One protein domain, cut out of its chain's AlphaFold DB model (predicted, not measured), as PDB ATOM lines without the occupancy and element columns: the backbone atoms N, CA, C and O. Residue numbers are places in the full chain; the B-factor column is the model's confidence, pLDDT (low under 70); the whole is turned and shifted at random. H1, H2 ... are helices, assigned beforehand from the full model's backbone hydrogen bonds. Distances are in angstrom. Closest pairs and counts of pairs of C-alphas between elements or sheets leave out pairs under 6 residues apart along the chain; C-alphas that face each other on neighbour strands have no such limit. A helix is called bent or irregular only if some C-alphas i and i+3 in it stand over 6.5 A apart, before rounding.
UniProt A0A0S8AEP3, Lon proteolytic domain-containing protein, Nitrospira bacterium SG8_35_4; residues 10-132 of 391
ATOM      1  N   GLU A  10      37.026  17.387 119.554       83.56
ATOM      2  CA  GLU A  10      36.252  17.852 120.704       83.56
ATOM      3  C   GLU A  10      35.110  16.896 121.076       83.56
ATOM      4  O   GLU A  10      35.022  16.480 122.229       83.56
ATOM      5  N   ASN A  11      34.284  16.476 120.112       80.06
ATOM      6  CA  ASN A  11      33.164  15.566 120.381       80.06
ATOM      7  C   ASN A  11      33.654  14.187 120.837       80.06
ATOM      8  O   ASN A  11      33.113  13.612 121.783       80.06
ATOM      9  N   ILE A  12      34.712  13.673 120.200       83.75
ATOM     10  CA  ILE A  12      35.347  12.417 120.619       83.75
ATOM     11  C   ILE A  12      35.884  12.554 122.046       83.75
ATOM     12  O   ILE A  12      35.691  11.650 122.856       83.75
ATOM     13  N   MET A  13      36.517  13.681 122.372       86.56
ATOM     14  CA  MET A  13      37.050  13.935 123.709       86.56
ATOM     15  C   MET A  13      35.945  14.001 124.768       86.56
ATOM     16  O   MET A  13      36.111  13.408 125.828       86.56
ATOM     17  N   GLN A  14      34.815  14.659 124.497       88.12
ATOM     18  CA  GLN A  14      33.693  14.733 125.442       88.12
ATOM     19  C   GLN A  14      33.100  13.348 125.739       88.12
ATOM     20  O   GLN A  14      32.888  12.997 126.900       88.12
ATOM     21  N   VAL A  15      32.882  12.526 124.707       87.62
ATOM     22  CA  VAL A  15      32.369  11.161 124.909       87.62
ATOM     23  C   VAL A  15      33.419  10.271 125.577       87.62
ATOM     24  O   VAL A  15      33.077   9.501 126.470       87.62
ATOM     25  N   ALA A  16      34.700  10.427 125.235       90.38
ATOM     26  CA  ALA A  16      35.789   9.739 125.924       90.38
ATOM     27  C   ALA A  16      35.879  10.128 127.409       90.38
ATOM     28  O   ALA A  16      36.126   9.263 128.240       90.38
ATOM     29  N   GLN A  17      35.644  11.397 127.767       91.88
ATOM     30  CA  GLN A  17      35.596  11.853 129.162       91.88
ATOM     31  C   GLN A  17      34.434  11.217 129.927       91.88
ATOM     32  O   GLN A  17      34.625  10.750 131.048       91.88
ATOM     33  N   TYR A  18      33.253  11.150 129.313       93.06
ATOM     34  CA  TYR A  18      32.108  10.446 129.887       93.06
ATOM     35  C   TYR A  18      32.414   8.956 130.111       93.06
ATOM     36  O   TYR A  18      32.234   8.460 131.222       93.06
ATOM     37  N   ILE A  19      32.957   8.264 129.104       92.38
ATOM     38  CA  ILE A  19      33.362   6.855 129.228       92.38
ATOM     39  C   ILE A  19      34.415   6.699 130.333       92.38
ATOM     40  O   ILE A  19      34.304   5.808 131.169       92.38
ATOM     41  N   LYS A  20      35.405   7.597 130.396       92.00
ATOM     42  CA  LYS A  20      36.448   7.574 131.428       92.00
ATOM     43  C   LYS A  20      35.870   7.707 132.834       92.00
ATOM     44  O   LYS A  20      36.357   7.035 133.738       92.00
ATOM     45  N   GLN A  21      34.839   8.530 133.019       92.06
ATOM     46  CA  GLN A  21      34.157   8.642 134.305       92.06
ATOM     47  C   GLN A  21      33.469   7.328 134.698       92.06
ATOM     48  O   GLN A  21      33.584   6.910 135.846       92.06
ATOM     49  N   GLU A  22      32.807   6.645 133.760       92.00
ATOM     50  CA  GLU A  22      32.188   5.339 134.032       92.00
ATOM     51  C   GLU A  22      33.225   4.256 134.369       92.00
ATOM     52  O   GLU A  22      32.995   3.468 135.285       92.00
ATOM     53  N   ILE A  23      34.388   4.262 133.708       91.50
ATOM     54  CA  ILE A  23      35.513   3.353 134.006       91.50
ATOM     55  C   ILE A  23      36.061   3.609 135.416       91.50
ATOM     56  O   ILE A  23      36.339   2.668 136.158       91.50
ATOM     57  N   ILE A  24      36.214   4.879 135.811       91.00
ATOM     58  CA  ILE A  24      36.652   5.243 137.169       91.00
ATOM     59  C   ILE A  24      35.651   4.720 138.201       91.00
ATOM     60  O   ILE A  24      36.054   4.062 139.157       91.00
ATOM     61  N   ASN A  25      34.354   4.932 137.964       89.56
ATOM     62  CA  ASN A  25      33.307   4.431 138.849       89.56
ATOM     63  C   ASN A  25      33.353   2.892 138.954       89.56
ATOM     64  O   ASN A  25      33.221   2.345 140.046       89.56
ATOM     65  N   LEU A  26      33.583   2.174 137.845       87.38
ATOM     66  CA  LEU A  26      33.691   0.710 137.874       87.38
ATOM     67  C   LEU A  26      34.948   0.228 138.616       87.38
ATOM     68  O   LEU A  26      34.901  -0.773 139.331       87.38
ATOM     69  N   GLN A  27      36.069   0.935 138.481       88.25
ATOM     70  CA  GLN A  27      37.283   0.627 139.234       88.25
ATOM     71  C   GLN A  27      37.048   0.753 140.748       88.25
ATOM     72  O   GLN A  27      37.476  -0.120 141.504       88.25
ATOM     73  N   GLU A  28      36.327   1.787 141.191       89.31
ATOM     74  CA  GLU A  28      35.920   1.948 142.593       89.31
ATOM     75  C   GLU A  28      34.994   0.804 143.057       89.31
ATOM     76  O   GLU A  28      35.163   0.261 144.156       89.31
ATOM     77  N   ASP A  29      34.066   0.360 142.201       87.00
ATOM     78  CA  ASP A  29      33.203  -0.802 142.462       87.00
ATOM     79  C   ASP A  29      34.032  -2.096 142.639       87.00
ATOM     80  O   ASP A  29      33.781  -2.894 143.553       87.00
ATOM     81  N   PHE A  30      35.063  -2.309 141.812       87.44
ATOM     82  CA  PHE A  30      35.973  -3.444 141.975       87.44
ATOM     83  C   PHE A  30      36.789  -3.352 143.260       87.44
ATOM     84  O   PHE A  30      36.930  -4.354 143.960       87.44
ATOM     85  N   GLU A  31      37.304  -2.178 143.611       87.31
ATOM     86  CA  GLU A  31      38.082  -1.991 144.835       87.31
ATOM     87  C   GLU A  31      37.243  -2.215 146.094       87.31
ATOM     88  O   GLU A  31      37.702  -2.878 147.027       87.31
ATOM     89  N   SER A  32      35.997  -1.738 146.106       88.56
ATOM     90  CA  SER A  32      35.080  -1.947 147.228       88.56
ATOM     91  C   SER A  32      34.687  -3.419 147.402       88.56
ATOM     92  O   SER A  32      34.627  -3.910 148.529       88.56
ATOM     93  N   THR A  33      34.484  -4.148 146.300       86.38
ATOM     94  CA  THR A  33      33.996  -5.536 146.333       86.38
ATOM     95  C   THR A  33      35.128  -6.558 146.477       86.38
ATOM     96  O   THR A  33      35.013  -7.539 147.213       86.38
ATOM     97  N   TRP A  34      36.245  -6.340 145.781       86.50
ATOM     98  CA  TRP A  34      37.354  -7.290 145.665       86.50
ATOM     99  C   TRP A  34      38.614  -6.860 146.418       86.50
ATOM    100  O   TRP A  34      39.549  -7.656 146.529       86.50
ATOM    101  N   GLY A  35      38.657  -5.651 146.987       85.69
ATOM    102  CA  GLY A  35      39.843  -5.126 147.668       85.69
ATOM    103  C   GLY A  35      40.311  -5.981 148.848       85.69
ATOM    104  O   GLY A  35      41.512  -6.169 149.035       85.69
ATOM    105  N   GLU A  36      39.391  -6.565 149.623       86.19
ATOM    106  CA  GLU A  36      39.758  -7.503 150.694       86.19
ATOM    107  C   GLU A  36      40.352  -8.811 150.166       86.19
ATOM    108  O   GLU A  36      41.335  -9.311 150.719       86.19
ATOM    109  N   VAL A  37      39.768  -9.362 149.099       85.69
ATOM    110  CA  VAL A  37      40.241 -10.598 148.463       85.69
ATOM    111  C   VAL A  37      41.630 -10.373 147.882       85.69
ATOM    112  O   VAL A  37      42.523 -11.189 148.091       85.69
ATOM    113  N   MET A  38      41.841  -9.233 147.227       85.75
ATOM    114  CA  MET A  38      43.130  -8.864 146.652       85.75
ATOM    115  C   MET A  38      44.204  -8.712 147.744       85.75
ATOM    116  O   MET A  38      45.298  -9.252 147.599       85.75
ATOM    117  N   LYS A  39      43.872  -8.100 148.893       87.12
ATOM    118  CA  LYS A  39      44.781  -7.991 150.053       87.12
ATOM    119  C   LYS A  39      45.118  -9.337 150.707       87.12
ATOM    120  O   LYS A  39      46.244  -9.516 151.159       87.12
ATOM    121  N   LYS A  40      44.153 -10.261 150.808       88.94
ATOM    122  CA  LYS A  40      44.313 -11.548 151.518       88.94
ATOM    123  C   LYS A  40      44.898 -12.657 150.642       88.94
ATOM    124  O   LYS A  40      45.707 -13.445 151.116       88.94
ATOM    125  N   GLU A  41      44.464 -12.745 149.387       86.19
ATOM    126  CA  GLU A  41      44.733 -13.883 148.497       86.19
ATOM    127  C   GLU A  41      45.567 -13.507 147.259       86.19
ATOM    128  O   GLU A  41      45.957 -14.386 146.484       86.19
ATOM    129  N   GLY A  42      45.847 -12.214 147.060       86.12
ATOM    130  CA  GLY A  42      46.583 -11.700 145.906       86.12
ATOM    131  C   GLY A  42      45.873 -11.934 144.567       86.12
ATOM    132  O   GLY A  42      44.735 -12.407 144.495       86.12
ATOM    133  N   HIS A  43      46.574 -11.641 143.471       83.75
ATOM    134  CA  HIS A  43      46.040 -11.798 142.110       83.75
ATOM    135  C   HIS A  43      45.625 -13.243 141.786       83.75
ATOM    136  O   HIS A  43      44.622 -13.462 141.111       83.75
ATOM    137  N   ALA A  44      46.329 -14.242 142.329       82.88
ATOM    138  CA  ALA A  44      45.995 -15.654 142.133       82.88
ATOM    139  C   ALA A  44      44.676 -16.069 142.816       82.88
ATOM    140  O   ALA A  44      43.991 -16.975 142.337       82.88
ATOM    141  N   GLY A  45      44.305 -15.440 143.936       84.25
ATOM    142  CA  GLY A  45      43.008 -15.656 144.585       84.25
ATOM    143  C   GLY A  45      41.855 -15.045 143.800       84.25
ATOM    144  O   GLY A  45      40.874 -15.732 143.513       84.25
ATOM    145  N   VAL A  46      42.023 -13.788 143.375       86.44
ATOM    146  CA  VAL A  46      41.051 -13.090 142.517       86.44
ATOM    147  C   VAL A  46      40.826 -13.877 141.230       86.44
ATOM    148  O   VAL A  46      39.686 -14.200 140.916       86.44
ATOM    149  N   ARG A  47      41.902 -14.295 140.550       86.25
ATOM    150  CA  ARG A  47      41.824 -15.118 139.338       86.25
ATOM    151  C   ARG A  47      41.024 -16.402 139.561       86.25
ATOM    152  O   ARG A  47      40.085 -16.646 138.818       86.25
ATOM    153  N   ARG A  48      41.348 -17.203 140.585       86.25
ATOM    154  CA  ARG A  48      40.643 -18.476 140.853       86.25
ATOM    155  C   ARG A  48      39.147 -18.278 141.095       86.25
ATOM    156  O   ARG A  48      38.335 -19.070 140.630       86.25
ATOM    157  N   ARG A  49      38.773 -17.224 141.821       87.88
ATOM    158  CA  ARG A  49      37.365 -16.885 142.074       87.88
ATOM    159  C   ARG A  49      36.678 -16.363 140.809       87.88
ATOM    160  O   ARG A  49      35.545 -16.746 140.544       87.88
ATOM    161  N   SER A  50      37.361 -15.559 139.996       86.25
ATOM    162  CA  SER A  50      36.867 -15.135 138.681       86.25
ATOM    163  C   SER A  50      36.664 -16.325 137.734       86.25
ATOM    164  O   SER A  50      35.635 -16.393 137.076       86.25
ATOM    165  N   GLU A  51      37.572 -17.307 137.718       87.69
ATOM    166  CA  GLU A  51      37.421 -18.550 136.940       87.69
ATOM    167  C   GLU A  51      36.163 -19.335 137.355       87.69
ATOM    168  O   GLU A  51      35.459 -19.865 136.497       87.69
ATOM    169  N   GLN A  52      35.832 -19.360 138.654       87.12
ATOM    170  CA  GLN A  52      34.590 -19.966 139.157       87.12
ATOM    171  C   GLN A  52      33.337 -19.197 138.723       87.12
ATOM    172  O   GLN A  52      32.344 -19.820 138.364       87.12
ATOM    173  N   ILE A  53      33.377 -17.861 138.753       85.88
ATOM    174  CA  ILE A  53      32.240 -17.009 138.368       85.88
ATOM    175  C   ILE A  53      31.984 -17.091 136.861       85.88
ATOM    176  O   ILE A  53      30.842 -17.251 136.441       85.88
ATOM    177  N   TYR A  54      33.035 -16.994 136.047       84.12
ATOM    178  CA  TYR A  54      32.920 -17.005 134.587       84.12
ATOM    179  C   TYR A  54      32.825 -18.415 133.996       84.12
ATOM    180  O   TYR A  54      32.521 -18.560 132.815       84.12
ATOM    181  N   GLY A  55      33.119 -19.455 134.781       84.31
ATOM    182  CA  GLY A  55      33.088 -20.845 134.326       84.31
ATOM    183  C   GLY A  55      34.148 -21.184 133.271       84.31
ATOM    184  O   GLY A  55      33.968 -22.136 132.515       84.31
ATOM    185  N   LYS A  56      35.244 -20.416 133.194       84.19
ATOM    186  CA  LYS A  56      36.338 -20.634 132.236       84.19
ATOM    187  C   LYS A  56      37.707 -20.368 132.852       84.19
ATOM    188  O   LYS A  56      37.828 -19.582 133.786       84.19
ATOM    189  N   ILE A  57      38.735 -21.010 132.300       85.56
ATOM    190  CA  ILE A  57      40.128 -20.844 132.735       85.56
ATOM    191  C   ILE A  57      40.658 -19.509 132.203       85.56
ATOM    192  O   ILE A  57      40.522 -19.222 131.013       85.56
ATOM    193  N   LEU A  58      41.266 -18.708 133.077       87.00
ATOM    194  CA  LEU A  58      41.814 -17.394 132.740       87.00
ATOM    195  C   LEU A  58      43.345 -17.457 132.578       87.00
ATOM    196  O   LEU A  58      43.985 -18.362 133.127       87.00
ATOM    197  N   PRO A  59      43.968 -16.514 131.850       85.19
ATOM    198  CA  PRO A  59      45.426 -16.421 131.739       85.19
ATOM    199  C   PRO A  59      46.127 -16.214 133.089       85.19
ATOM    200  O   PRO A  59      45.524 -15.770 134.068       85.19
ATOM    201  N   ALA A  60      47.418 -16.546 133.165       81.06
ATOM    202  CA  ALA A  60      48.188 -16.441 134.410       81.06
ATOM    203  C   ALA A  60      48.424 -14.998 134.872       81.06
ATOM    204  O   ALA A  60      48.531 -14.746 136.071       81.06
ATOM    205  N   ASP A  61      48.458 -14.077 133.922       84.06
ATOM    206  CA  ASP A  61      48.624 -12.636 134.063       84.06
ATOM    207  C   ASP A  61      47.293 -11.883 134.220       84.06
ATOM    208  O   ASP A  61      47.294 -10.654 134.250       84.06
ATOM    209  N   TYR A  62      46.169 -12.596 134.370       85.00
ATOM    210  CA  TYR A  62      44.852 -11.993 134.553       85.00
ATOM    211  C   TYR A  62      44.818 -11.003 135.726       85.00
ATOM    212  O   TYR A  62      45.157 -11.334 136.868       85.00
ATOM    213  N   GLN A  63      44.314  -9.802 135.446       82.06
ATOM    214  CA  GLN A  63      44.073  -8.767 136.442       82.06
ATOM    215  C   GLN A  63      42.633  -8.267 136.347       82.06
ATOM    216  O   GLN A  63      42.192  -7.805 135.296       82.06
ATOM    217  N   LEU A  64      41.925  -8.310 137.479       84.12
ATOM    218  CA  LEU A  64      40.632  -7.649 137.640       84.12
ATOM    219  C   LEU A  64      40.877  -6.153 137.856       84.12
ATOM    220  O   LEU A  64      40.960  -5.676 138.988       84.12
ATOM    221  N   LYS A  65      41.093  -5.447 136.751       86.06
ATOM    222  CA  LYS A  65      41.338  -4.011 136.721       86.06
ATOM    223  C   LYS A  65      40.591  -3.408 135.544       86.06
ATOM    224  O   LYS A  65      40.568  -3.999 134.464       86.06
ATOM    225  N   ALA A  66      40.032  -2.231 135.776       87.69
ATOM    226  CA  ALA A  66      39.369  -1.445 134.761       87.69
ATOM    227  C   ALA A  66      40.318  -1.090 133.602       87.69
ATOM    228  O   ALA A  66      41.521  -0.878 133.813       87.69
ATOM    229  N   ARG A  67      39.785  -1.038 132.378       90.69
ATOM    230  CA  ARG A  67      40.575  -0.827 131.152       90.69
ATOM    231  C   ARG A  67      40.117   0.395 130.392       90.69
ATOM    232  O   ARG A  67      38.930   0.682 130.307       90.69
ATOM    233  N   ASP A  68      41.076   1.083 129.786       92.38
ATOM    234  CA  ASP A  68      40.773   2.206 128.913       92.38
ATOM    235  C   ASP A  68      40.210   1.727 127.569       92.38
ATOM    236  O   ASP A  68      40.549   0.655 127.059       92.38
ATOM    237  N   PHE A  69      39.324   2.536 126.991       94.00
ATOM    238  CA  PHE A  69      38.735   2.265 125.685       94.00
ATOM    239  C   PHE A  69      39.668   2.745 124.578       94.00
ATOM    240  O   PHE A  69      40.194   3.862 124.630       94.00
ATOM    241  N   SER A  70      39.837   1.928 123.536       94.12
ATOM    242  CA  SER A  70      40.536   2.368 122.335       94.12
ATOM    243  C   SER A  70      39.732   3.471 121.636       94.12
ATOM    244  O   SER A  70      38.507   3.562 121.761       94.12
ATOM    245  N   ARG A  71      40.405   4.325 120.853       88.44
ATOM    246  CA  ARG A  71      39.731   5.396 120.090       88.44
ATOM    247  C   ARG A  71      38.601   4.846 119.210       88.44
ATOM    248  O   ARG A  71      37.560   5.484 119.077       88.44
ATOM    249  N   ASN A  72      38.805   3.662 118.637       89.00
ATOM    250  CA  ASN A  72      37.819   3.010 117.782       89.00
ATOM    251  C   ASN A  72      36.628   2.480 118.597       89.00
ATOM    252  O   ASN A  72      35.497   2.542 118.127       89.00
ATOM    253  N   ALA A  73      36.846   2.004 119.827       91.50
ATOM    254  CA  ALA A  73      35.755   1.601 120.714       91.50
ATOM    255  C   ALA A  73      34.903   2.800 121.158       91.50
ATOM    256  O   ALA A  73      33.677   2.716 121.160       91.50
ATOM    257  N   VAL A  74      35.534   3.945 121.453       91.31
ATOM    258  CA  VAL A  74      34.815   5.206 121.718       91.31
ATOM    259  C   VAL A  74      33.956   5.601 120.514       91.31
ATOM    260  O   VAL A  74      32.804   5.996 120.690       91.31
ATOM    261  N   ALA A  75      34.471   5.450 119.290       87.00
ATOM    262  CA  ALA A  75      33.711   5.732 118.073       87.00
ATOM    263  C   ALA A  75      32.459   4.841 117.927       87.00
ATOM    264  O   ALA A  75      31.407   5.339 117.531       87.00
ATOM    265  N   GLU A  76      32.522   3.561 118.313       88.00
ATOM    266  CA  GLU A  76      31.339   2.679 118.326       88.00
ATOM    267  C   GLU A  76      30.285   3.124 119.358       88.00
ATOM    268  O   GLU A  76      29.089   3.099 119.071       88.00
ATOM    269  N   ILE A  77      30.695   3.620 120.531       89.88
ATOM    270  CA  ILE A  77      29.752   4.198 121.508       89.88
ATOM    271  C   ILE A  77      29.118   5.487 120.968       89.88
ATOM    272  O   ILE A  77      27.910   5.686 121.101       89.88
ATOM    273  N   ILE A  78      29.899   6.354 120.312       87.75
ATOM    274  CA  ILE A  78      29.379   7.561 119.646       87.75
ATOM    275  C   ILE A  78      28.347   7.180 118.582       87.75
ATOM    276  O   ILE A  78      27.287   7.802 118.502       87.75
ATOM    277  N   LYS A  79      28.631   6.145 117.788       81.31
ATOM    278  CA  LYS A  79      27.706   5.615 116.782       81.31
ATOM    279  C   LYS A  79      26.386   5.179 117.417       81.31
ATOM    280  O   LYS A  79      25.324   5.540 116.909       81.31
ATOM    281  N   GLU A  80      26.432   4.460 118.533       82.81
ATOM    282  CA  GLU A  80      25.222   4.048 119.250       82.81
ATOM    283  C   GLU A  80      24.439   5.253 119.799       82.81
ATOM    284  O   GLU A  80      23.218   5.333 119.651       82.81
ATOM    285  N   LEU A  81      25.132   6.242 120.371       84.88
ATOM    286  CA  LEU A  81      24.518   7.485 120.844       84.88
ATOM    287  C   LEU A  81      23.827   8.267 119.716       84.88
ATOM    288  O   LEU A  81      22.786   8.879 119.968       84.88
ATOM    289  N   ARG A  82      24.372   8.235 118.491       78.25
ATOM    290  CA  ARG A  82      23.720   8.797 117.294       78.25
ATOM    291  C   ARG A  82      22.484   7.990 116.896       78.25
ATOM    292  O   ARG A  82      21.456   8.593 116.621       78.25
ATOM    293  N   CYS A  83      22.547   6.653 116.915       71.94
ATOM    294  CA  CYS A  83      21.395   5.792 116.597       71.94
ATOM    295  C   CYS A  83      20.193   6.062 117.516       71.94
ATOM    296  O   CYS A  83      19.044   5.968 117.092       71.94
ATOM    297  N   ARG A  84      20.457   6.393 118.785       73.56
ATOM    298  CA  ARG A  84      19.437   6.637 119.821       73.56
ATOM    299  C   ARG A  84      18.948   8.089 119.885       73.56
ATOM    300  O   ARG A  84      18.386   8.499 120.904       73.56
ATOM    301  N   SER A  85      19.209   8.883 118.855       70.50
ATOM    302  CA  SER A  85      18.876  10.302 118.796       70.50
ATOM    303  C   SER A  85      18.410  10.688 117.390       70.50
ATOM    304  O   SER A  85      18.638   9.964 116.426       70.50
ATOM    305  N   SER A  86      17.751  11.837 117.283       62.12
ATOM    306  CA  SER A  86      17.310  12.432 116.017       62.12
ATOM    307  C   SER A  86      18.002  13.783 115.815       62.12
ATOM    308  O   SER A  86      18.531  14.365 116.768       62.12
ATOM    309  N   ASP A  87      17.953  14.320 114.595       63.38
ATOM    310  CA  ASP A  87      18.270  15.727 114.307       63.38
ATOM    311  C   ASP A  87      19.711  16.169 114.649       63.38
ATOM    312  O   ASP A  87      19.926  17.276 115.150       63.38
ATOM    313  N   GLY A  88      20.718  15.324 114.402       63.97
ATOM    314  CA  GLY A  88      22.130  15.721 114.550       63.97
ATOM    315  C   GLY A  88      22.593  15.968 115.983       63.97
ATOM    316  O   GLY A  88      23.404  16.853 116.248       63.97
ATOM    317  N   LYS A  89      22.066  15.191 116.931       74.94
ATOM    318  CA  LYS A  89      22.440  15.238 118.352       74.94
ATOM    319  C   LYS A  89      22.854  13.855 118.842       74.94
ATOM    320  O   LYS A  89      22.453  12.853 118.257       74.94
ATOM    321  N   LEU A  90      23.602  13.800 119.942       81.25
ATOM    322  CA  LEU A  90      23.844  12.559 120.683       81.25
ATOM    323  C   LEU A  90      22.727  12.331 121.703       81.25
ATOM    324  O   LEU A  90      22.204  13.284 122.283       81.25
ATOM    325  N   SER A  91      22.375  11.068 121.932       81.31
ATOM    326  CA  SER A  91      21.364  10.711 122.925       81.31
ATOM    327  C   SER A  91      21.824  11.061 124.343       81.31
ATOM    328  O   SER A  91      22.941  10.745 124.740       81.31
ATOM    329  N   CYS A  92      20.933  11.652 125.139       81.75
ATOM    330  CA  CYS A  92      21.156  11.872 126.573       81.75
ATOM    331  C   CYS A  92      20.550  10.755 127.444       81.75
ATOM    332  O   CYS A  92      20.509  10.871 128.670       81.75
ATOM    333  N   ILE A  93      20.053   9.673 126.836       80.44
ATOM    334  CA  ILE A  93      19.552   8.502 127.562       80.44
ATOM    335  C   ILE A  93      20.755   7.610 127.891       80.44
ATOM    336  O   ILE A  93      21.052   6.650 127.184       80.44
ATOM    337  N   LEU A  94      21.479   7.962 128.958       85.62
ATOM    338  CA  LEU A  94      22.783   7.358 129.266       85.62
ATOM    339  C   LEU A  94      22.702   6.018 130.007       85.62
ATOM    340  O   LEU A  94      23.621   5.222 129.899       85.62
ATOM    341  N   ARG A  95      21.611   5.704 130.723       83.69
ATOM    342  CA  ARG A  95      21.538   4.453 131.514       83.69
ATOM    343  C   ARG A  95      21.792   3.178 130.690       83.69
ATOM    344  O   ARG A  95      22.579   2.356 131.153       83.69
ATOM    345  N   PRO A  96      21.194   2.995 129.495       79.31
ATOM    346  CA  PRO A  96      21.508   1.848 128.641       79.31
ATOM    347  C   PRO A  96      22.973   1.843 128.186       79.31
ATOM    348  O   PRO A  96      23.612   0.796 128.140       79.31
ATOM    349  N   ILE A  97      23.527   3.026 127.906       87.44
ATOM    350  CA  ILE A  97      24.916   3.200 127.469       87.44
ATOM    351  C   ILE A  97      25.891   2.830 128.588       87.44
ATOM    352  O   ILE A  97      26.847   2.109 128.325       87.44
ATOM    353  N   ASN A  98      25.611   3.207 129.840       89.31
ATOM    354  CA  ASN A  98      26.383   2.753 130.999       89.31
ATOM    355  C   ASN A  98      26.396   1.217 131.083       89.31
ATOM    356  O   ASN A  98      27.433   0.627 131.372       89.31
ATOM    357  N   GLY A  99      25.262   0.565 130.798       86.94
ATOM    358  CA  GLY A  99      25.175  -0.894 130.708       86.94
ATOM    359  C   GLY A  99      26.105  -1.471 129.637       86.94
ATOM    360  O   GLY A  99      26.887  -2.368 129.932       86.94
ATOM    361  N   ILE A 100      26.080  -0.913 128.420       89.44
ATOM    362  CA  ILE A 100      26.964  -1.329 127.314       89.44
ATOM    363  C   ILE A 100      28.440  -1.125 127.664       89.44
ATOM    364  O   ILE A 100      29.237  -2.029 127.431       89.44
ATOM    365  N   ILE A 101      28.808   0.029 128.233       92.69
ATOM    366  CA  ILE A 101      30.189   0.339 128.629       92.69
ATOM    367  C   ILE A 101      30.691  -0.708 129.629       92.69
ATOM    368  O   ILE A 101      31.741  -1.305 129.404       92.69
ATOM    369  N   LYS A 102      29.912  -0.987 130.683       90.69
ATOM    370  CA  LYS A 102      30.281  -1.968 131.713       90.69
ATOM    371  C   LYS A 102      30.399  -3.384 131.149       90.69
ATOM    372  O   LYS A 102      31.350  -4.084 131.479       90.69
ATOM    373  N   THR A 103      29.476  -3.806 130.286       90.50
ATOM    374  CA  THR A 103      29.547  -5.133 129.651       90.50
ATOM    375  C   THR A 103      30.755  -5.245 128.719       90.50
ATOM    376  O   THR A 103      31.486  -6.222 128.801       90.50
ATOM    377  N   ALA A 104      31.024  -4.228 127.892       93.88
ATOM    378  CA  ALA A 104      32.172  -4.226 126.983       93.88
ATOM    379  C   ALA A 104      33.509  -4.261 127.740       93.88
ATOM    380  O   ALA A 104      34.467  -4.903 127.309       93.88
ATOM    381  N   GLU A 105      33.575  -3.580 128.882       92.19
ATOM    382  CA  GLU A 105      34.735  -3.612 129.760       92.19
ATOM    383  C   GLU A 105      34.920  -4.978 130.426       92.19
ATOM    384  O   GLU A 105      36.036  -5.496 130.446       92.19
ATOM    385  N   LEU A 106      33.842  -5.590 130.922       88.62
ATOM    386  CA  LEU A 106      33.889  -6.944 131.470       88.62
ATOM    387  C   LEU A 106      34.342  -7.957 130.417       88.62
ATOM    388  O   LEU A 106      35.230  -8.753 130.713       88.62
ATOM    389  N   ASP A 107      33.803  -7.889 129.199       90.44
ATOM    390  CA  ASP A 107      34.210  -8.740 128.074       90.44
ATOM    391  C   ASP A 107      35.702  -8.595 127.792       90.44
ATOM    392  O   ASP A 107      36.420  -9.596 127.733       90.44
ATOM    393  N   ALA A 108      36.196  -7.354 127.721       91.94
ATOM    394  CA  ALA A 108      37.622  -7.114 127.597       91.94
ATOM    395  C   ALA A 108      38.358  -7.797 128.755       91.94
ATOM    396  O   ALA A 108      39.215  -8.648 128.494       91.94
ATOM    397  N   ILE A 109      38.023  -7.478 130.021       89.56
ATOM    398  CA  ILE A 109      38.664  -8.020 131.239       89.56
ATOM    399  C   ILE A 109      38.841  -9.532 131.133       89.56
ATOM    400  O   ILE A 109      39.942 -10.068 131.298       89.56
ATOM    401  N   VAL A 110      37.750 -10.179 130.758       86.81
ATOM    402  CA  VAL A 110      37.563 -11.611 130.606       86.81
ATOM    403  C   VAL A 110      38.354 -12.221 129.430       86.81
ATOM    404  O   VAL A 110      38.697 -13.406 129.487       86.81
ATOM    405  N   GLU A 111      38.663 -11.454 128.385       88.56
ATOM    406  CA  GLU A 111      39.562 -11.820 127.272       88.56
ATOM    407  C   GLU A 111      41.040 -11.495 127.538       88.56
ATOM    408  O   GLU A 111      41.915 -11.896 126.775       88.56
ATOM    409  N   ASN A 112      41.345 -10.808 128.640       86.69
ATOM    410  CA  ASN A 112      42.696 -10.351 128.978       86.69
ATOM    411  C   ASN A 112      43.338  -9.353 127.978       86.69
ATOM    412  O   ASN A 112      44.553  -9.199 127.949       86.69
ATOM    413  N   SER A 113      42.528  -8.649 127.181       90.00
ATOM    414  CA  SER A 113      42.940  -7.569 126.259       90.00
ATOM    415  C   SER A 113      43.590  -6.351 126.950       90.00
ATOM    416  O   SER A 113      43.232  -5.985 128.056       90.00
ATOM    417  N   GLU A 114      44.492  -5.608 126.313       89.88
ATOM    418  CA  GLU A 114      45.057  -4.406 126.968       89.88
ATOM    419  C   GLU A 114      44.051  -3.242 127.053       89.88
ATOM    420  O   GLU A 114      44.010  -2.511 128.042       89.88
ATOM    421  N   LEU A 115      43.207  -3.107 126.028       93.50
ATOM    422  CA  LEU A 115      42.198  -2.060 125.885       93.50
ATOM    423  C   LEU A 115      40.829  -2.665 125.566       93.50
ATOM    424  O   LEU A 115      40.718  -3.793 125.073       93.50
ATOM    425  N   VAL A 116      39.774  -1.886 125.798       95.00
ATOM    426  CA  VAL A 116      38.453  -2.210 125.252       95.00
ATOM    427  C   VAL A 116      38.441  -1.834 123.773       95.00
ATOM    428  O   VAL A 116      38.504  -0.659 123.421       95.00
ATOM    429  N   GLU A 117      38.378  -2.848 122.915       95.06
ATOM    430  CA  GLU A 117      38.297  -2.726 121.458       95.06
ATOM    431  C   GLU A 117      36.853  -2.736 120.905       95.06
ATOM    432  O   GLU A 117      35.930  -3.184 121.594       95.06
ATOM    433  N   PRO A 118      36.633  -2.298 119.642       91.75
ATOM    434  CA  PRO A 118      35.316  -2.275 118.992       91.75
ATOM    435  C   PRO A 118      34.539  -3.590 119.066       91.75
ATOM    436  O   PRO A 118      33.313  -3.578 119.155       91.75
ATOM    437  N   GLN A 119      35.236  -4.729 119.028       92.56
ATOM    438  CA  GLN A 119      34.608  -6.049 119.091       92.56
ATOM    439  C   GLN A 119      33.847  -6.272 120.405       92.56
ATOM    440  O   GLN A 119      32.723  -6.769 120.366       92.56
ATOM    441  N   HIS A 120      34.395  -5.823 121.540       94.31
ATOM    442  CA  HIS A 120      33.736  -5.966 122.840       94.31
ATOM    443  C   HIS A 120      32.505  -5.056 122.926       94.31
ATOM    444  O   HIS A 120      31.466  -5.464 123.427       94.31
ATOM    445  N   VAL A 121      32.575  -3.840 122.361       92.12
ATOM    446  CA  VAL A 121      31.416  -2.928 122.301       92.12
ATOM    447  C   VAL A 121      30.292  -3.526 121.453       92.12
ATOM    448  O   VAL A 121      29.133  -3.510 121.861       92.12
ATOM    449  N   ARG A 122      30.617  -4.106 120.291       86.44
ATOM    450  CA  ARG A 122      29.628  -4.775 119.428       86.44
ATOM    451  C   ARG A 122      29.013  -6.010 120.095       86.44
ATOM    452  O   ARG A 122      27.813  -6.229 119.938       86.44
ATOM    453  N   SER A 123      29.811  -6.784 120.836       87.31
ATOM    454  CA  SER A 123      29.339  -7.911 121.657       87.31
ATOM    455  C   SER A 123      28.341  -7.432 122.718       87.31
ATOM    456  O   SER A 123      27.180  -7.838 122.708       87.31
ATOM    457  N   ALA A 124      28.737  -6.442 123.521       88.25
ATOM    458  CA  ALA A 124      27.901  -5.844 124.557       88.25
ATOM    459  C   ALA A 124      26.584  -5.258 124.020       88.25
ATOM    460  O   ALA A 124      25.536  -5.399 124.649       88.25
ATOM    461  N   LEU A 125      26.613  -4.621 122.844       82.75
ATOM    462  CA  LEU A 125      25.410  -4.122 122.172       82.75
ATOM    463  C   LEU A 125      24.448  -5.259 121.814       82.75
ATOM    464  O   LEU A 125      23.243  -5.142 122.042       82.75
ATOM    465  N   LYS A 126      24.970  -6.367 121.276       78.38
ATOM    466  CA  LYS A 126      24.176  -7.549 120.920       78.38
ATOM    467  C   LYS A 126      23.530  -8.184 122.152       78.38
ATOM    468  O   LYS A 126      22.349  -8.527 122.109       78.38
ATOM    469  N   ASP A 127      24.270  -8.279 123.249       75.88
ATOM    470  CA  ASP A 127      23.762  -8.840 124.500       75.88
ATOM    471  C   ASP A 127      22.724  -7.922 125.149       75.88
ATOM    472  O   ASP A 127      21.667  -8.395 125.575       75.88
ATOM    473  N   HIS A 128      22.944  -6.601 125.138       73.56
ATOM    474  CA  HIS A 128      21.947  -5.652 125.635       73.56
ATOM    475  C   HIS A 128      20.642  -5.727 124.819       73.56
ATOM    476  O   HIS A 128      19.559  -5.729 125.409       73.56
ATOM    477  N   LEU A 129      20.718  -5.865 123.490       62.81
ATOM    478  CA  LEU A 129      19.547  -6.097 122.634       62.81
ATOM    479  C   LEU A 129      18.823  -7.411 122.986       62.81
ATOM    480  O   LEU A 129      17.595  -7.469 122.952       62.81
ATOM    481  N   SER A 130      19.566  -8.461 123.350       59.56
ATOM    482  CA  SER A 130      19.004  -9.770 123.710       59.56
ATOM    483  C   SER A 130      18.299  -9.788 125.073       59.56
ATOM    484  O   SER A 130      17.420 -10.626 125.287       59.56
ATOM    485  N   LEU A 131      18.671  -8.898 125.999       58.47
ATOM    486  CA  LEU A 131      18.051  -8.797 127.327       58.47
ATOM    487  C   LEU A 131      16.617  -8.238 127.270       58.47
ATOM    488  O   LEU A 131      15.823  -8.484 128.177       58.47
ATOM    489  N   GLU A 132      16.237  -7.573 126.176       64.69
ATOM    490  CA  GLU A 132      14.860  -7.137 125.891       64.69
ATOM    491  C   GLU A 132      14.034  -8.260 125.237       64.69
ATOM    492  O   GLU A 132      13.419  -8.099 124.183       64.69
TER     493      GLU A 132
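What this domain is: This is residues 10 to 132 of the 391 residues of the protein "Lon proteolytic domain-containing protein" of Nitrospira bacterium SG8_35_4 (UniProt A0A0S8AEP3). A long helix, bent near its far end into an L, makes one side of the domain: its long arm H1a lies along the longest axis and its short arm H1b turns off at one end. H2 and H3 pack on the same side of H1a, both crossing it, and H4 packs across H3 on the side away from H1a. The printed part has 123 residues with four named helices, H1 to H4 in chain order, and no named strand; the class is all helix, and the helix packing is mostly crossed. The whole is compact, with a radius of gyration of the C-alphas of 15.5 A, but elongated in outline, spanning 52 by 27 by 23 A.

Where its parts are: H1, residues 10 to 54, was assigned as one helix by its hydrogen bonds but is bent: C-alphas 40 and 43 are 9.6 A apart. Its arm H1a, residues 10 to 40, begins with C-alpha 10 at (36.252, 17.852, 120.704) and is 43.3 A long; it is irregular, with C-alphas 33 and 36 7.5 A apart, and has a kink of 55 degrees near residue 34. The arm H1b, residues 43 to 54, is 16.0 A long. H2 is residues 71 to 83, 18.7 A. H3, residues 94 to 111, measures 25.6 A from C-alpha 94 at (22.783, 7.358, 129.266). H4, residues 118 to 131, is 20.3 A long and ends with C-alpha 131 at (18.051, -8.797, 127.327).

How they stand to each other: H1a touches H1b with residues 34 to 38 alone, closest at the C-alphas of Met 38 and Val 46, 6.3 A; their lines are about perpendicular at 74 degrees. H1a with residues 12 to 19 alone touches H2, closest at the C-alphas of Ala 16 and Val 74, 6.3 A, opposite ways at a steep tilt of 68 degrees, only just short of perpendicular. H1a with residues 19 to 26 alone touches H3, closest at the C-alphas of Glu 22 and Asn 98, 7.0 A, the same way at a steep tilt of 57 degrees. H3 touches H4, closest at the C-alphas of Ala 104 and His 120, 4.8 A, opposite ways at a steep tilt of 59 degrees. H2 with residues 72 to 77 alone touches H4, closest at the C-alphas of Ala 73 and Pro 118, 4.3 A. H2 and H3 are close but not clearly touching, with the C-alphas of Ile 77 and Ile 97 7.7 A apart. H1a and H4 are apart, and so are H1b and H4. Every O i to N i+4 pair is within hydrogen-bond range in H1b, H2, H3 and H4; in H1a 25 of 27 are.

The domain as a whole: The two C-alphas farthest apart are those of Lys 40 and Asp 87, 53.0 A. The printed part has no cut. The link from H1 to H2, residues 55 to 70, is long; the links H2 to H3 and H3 to H4 are short. Mean pLDDT of the printed part is 85.4; residues 86 to 88 and 129 to 132 are under 70.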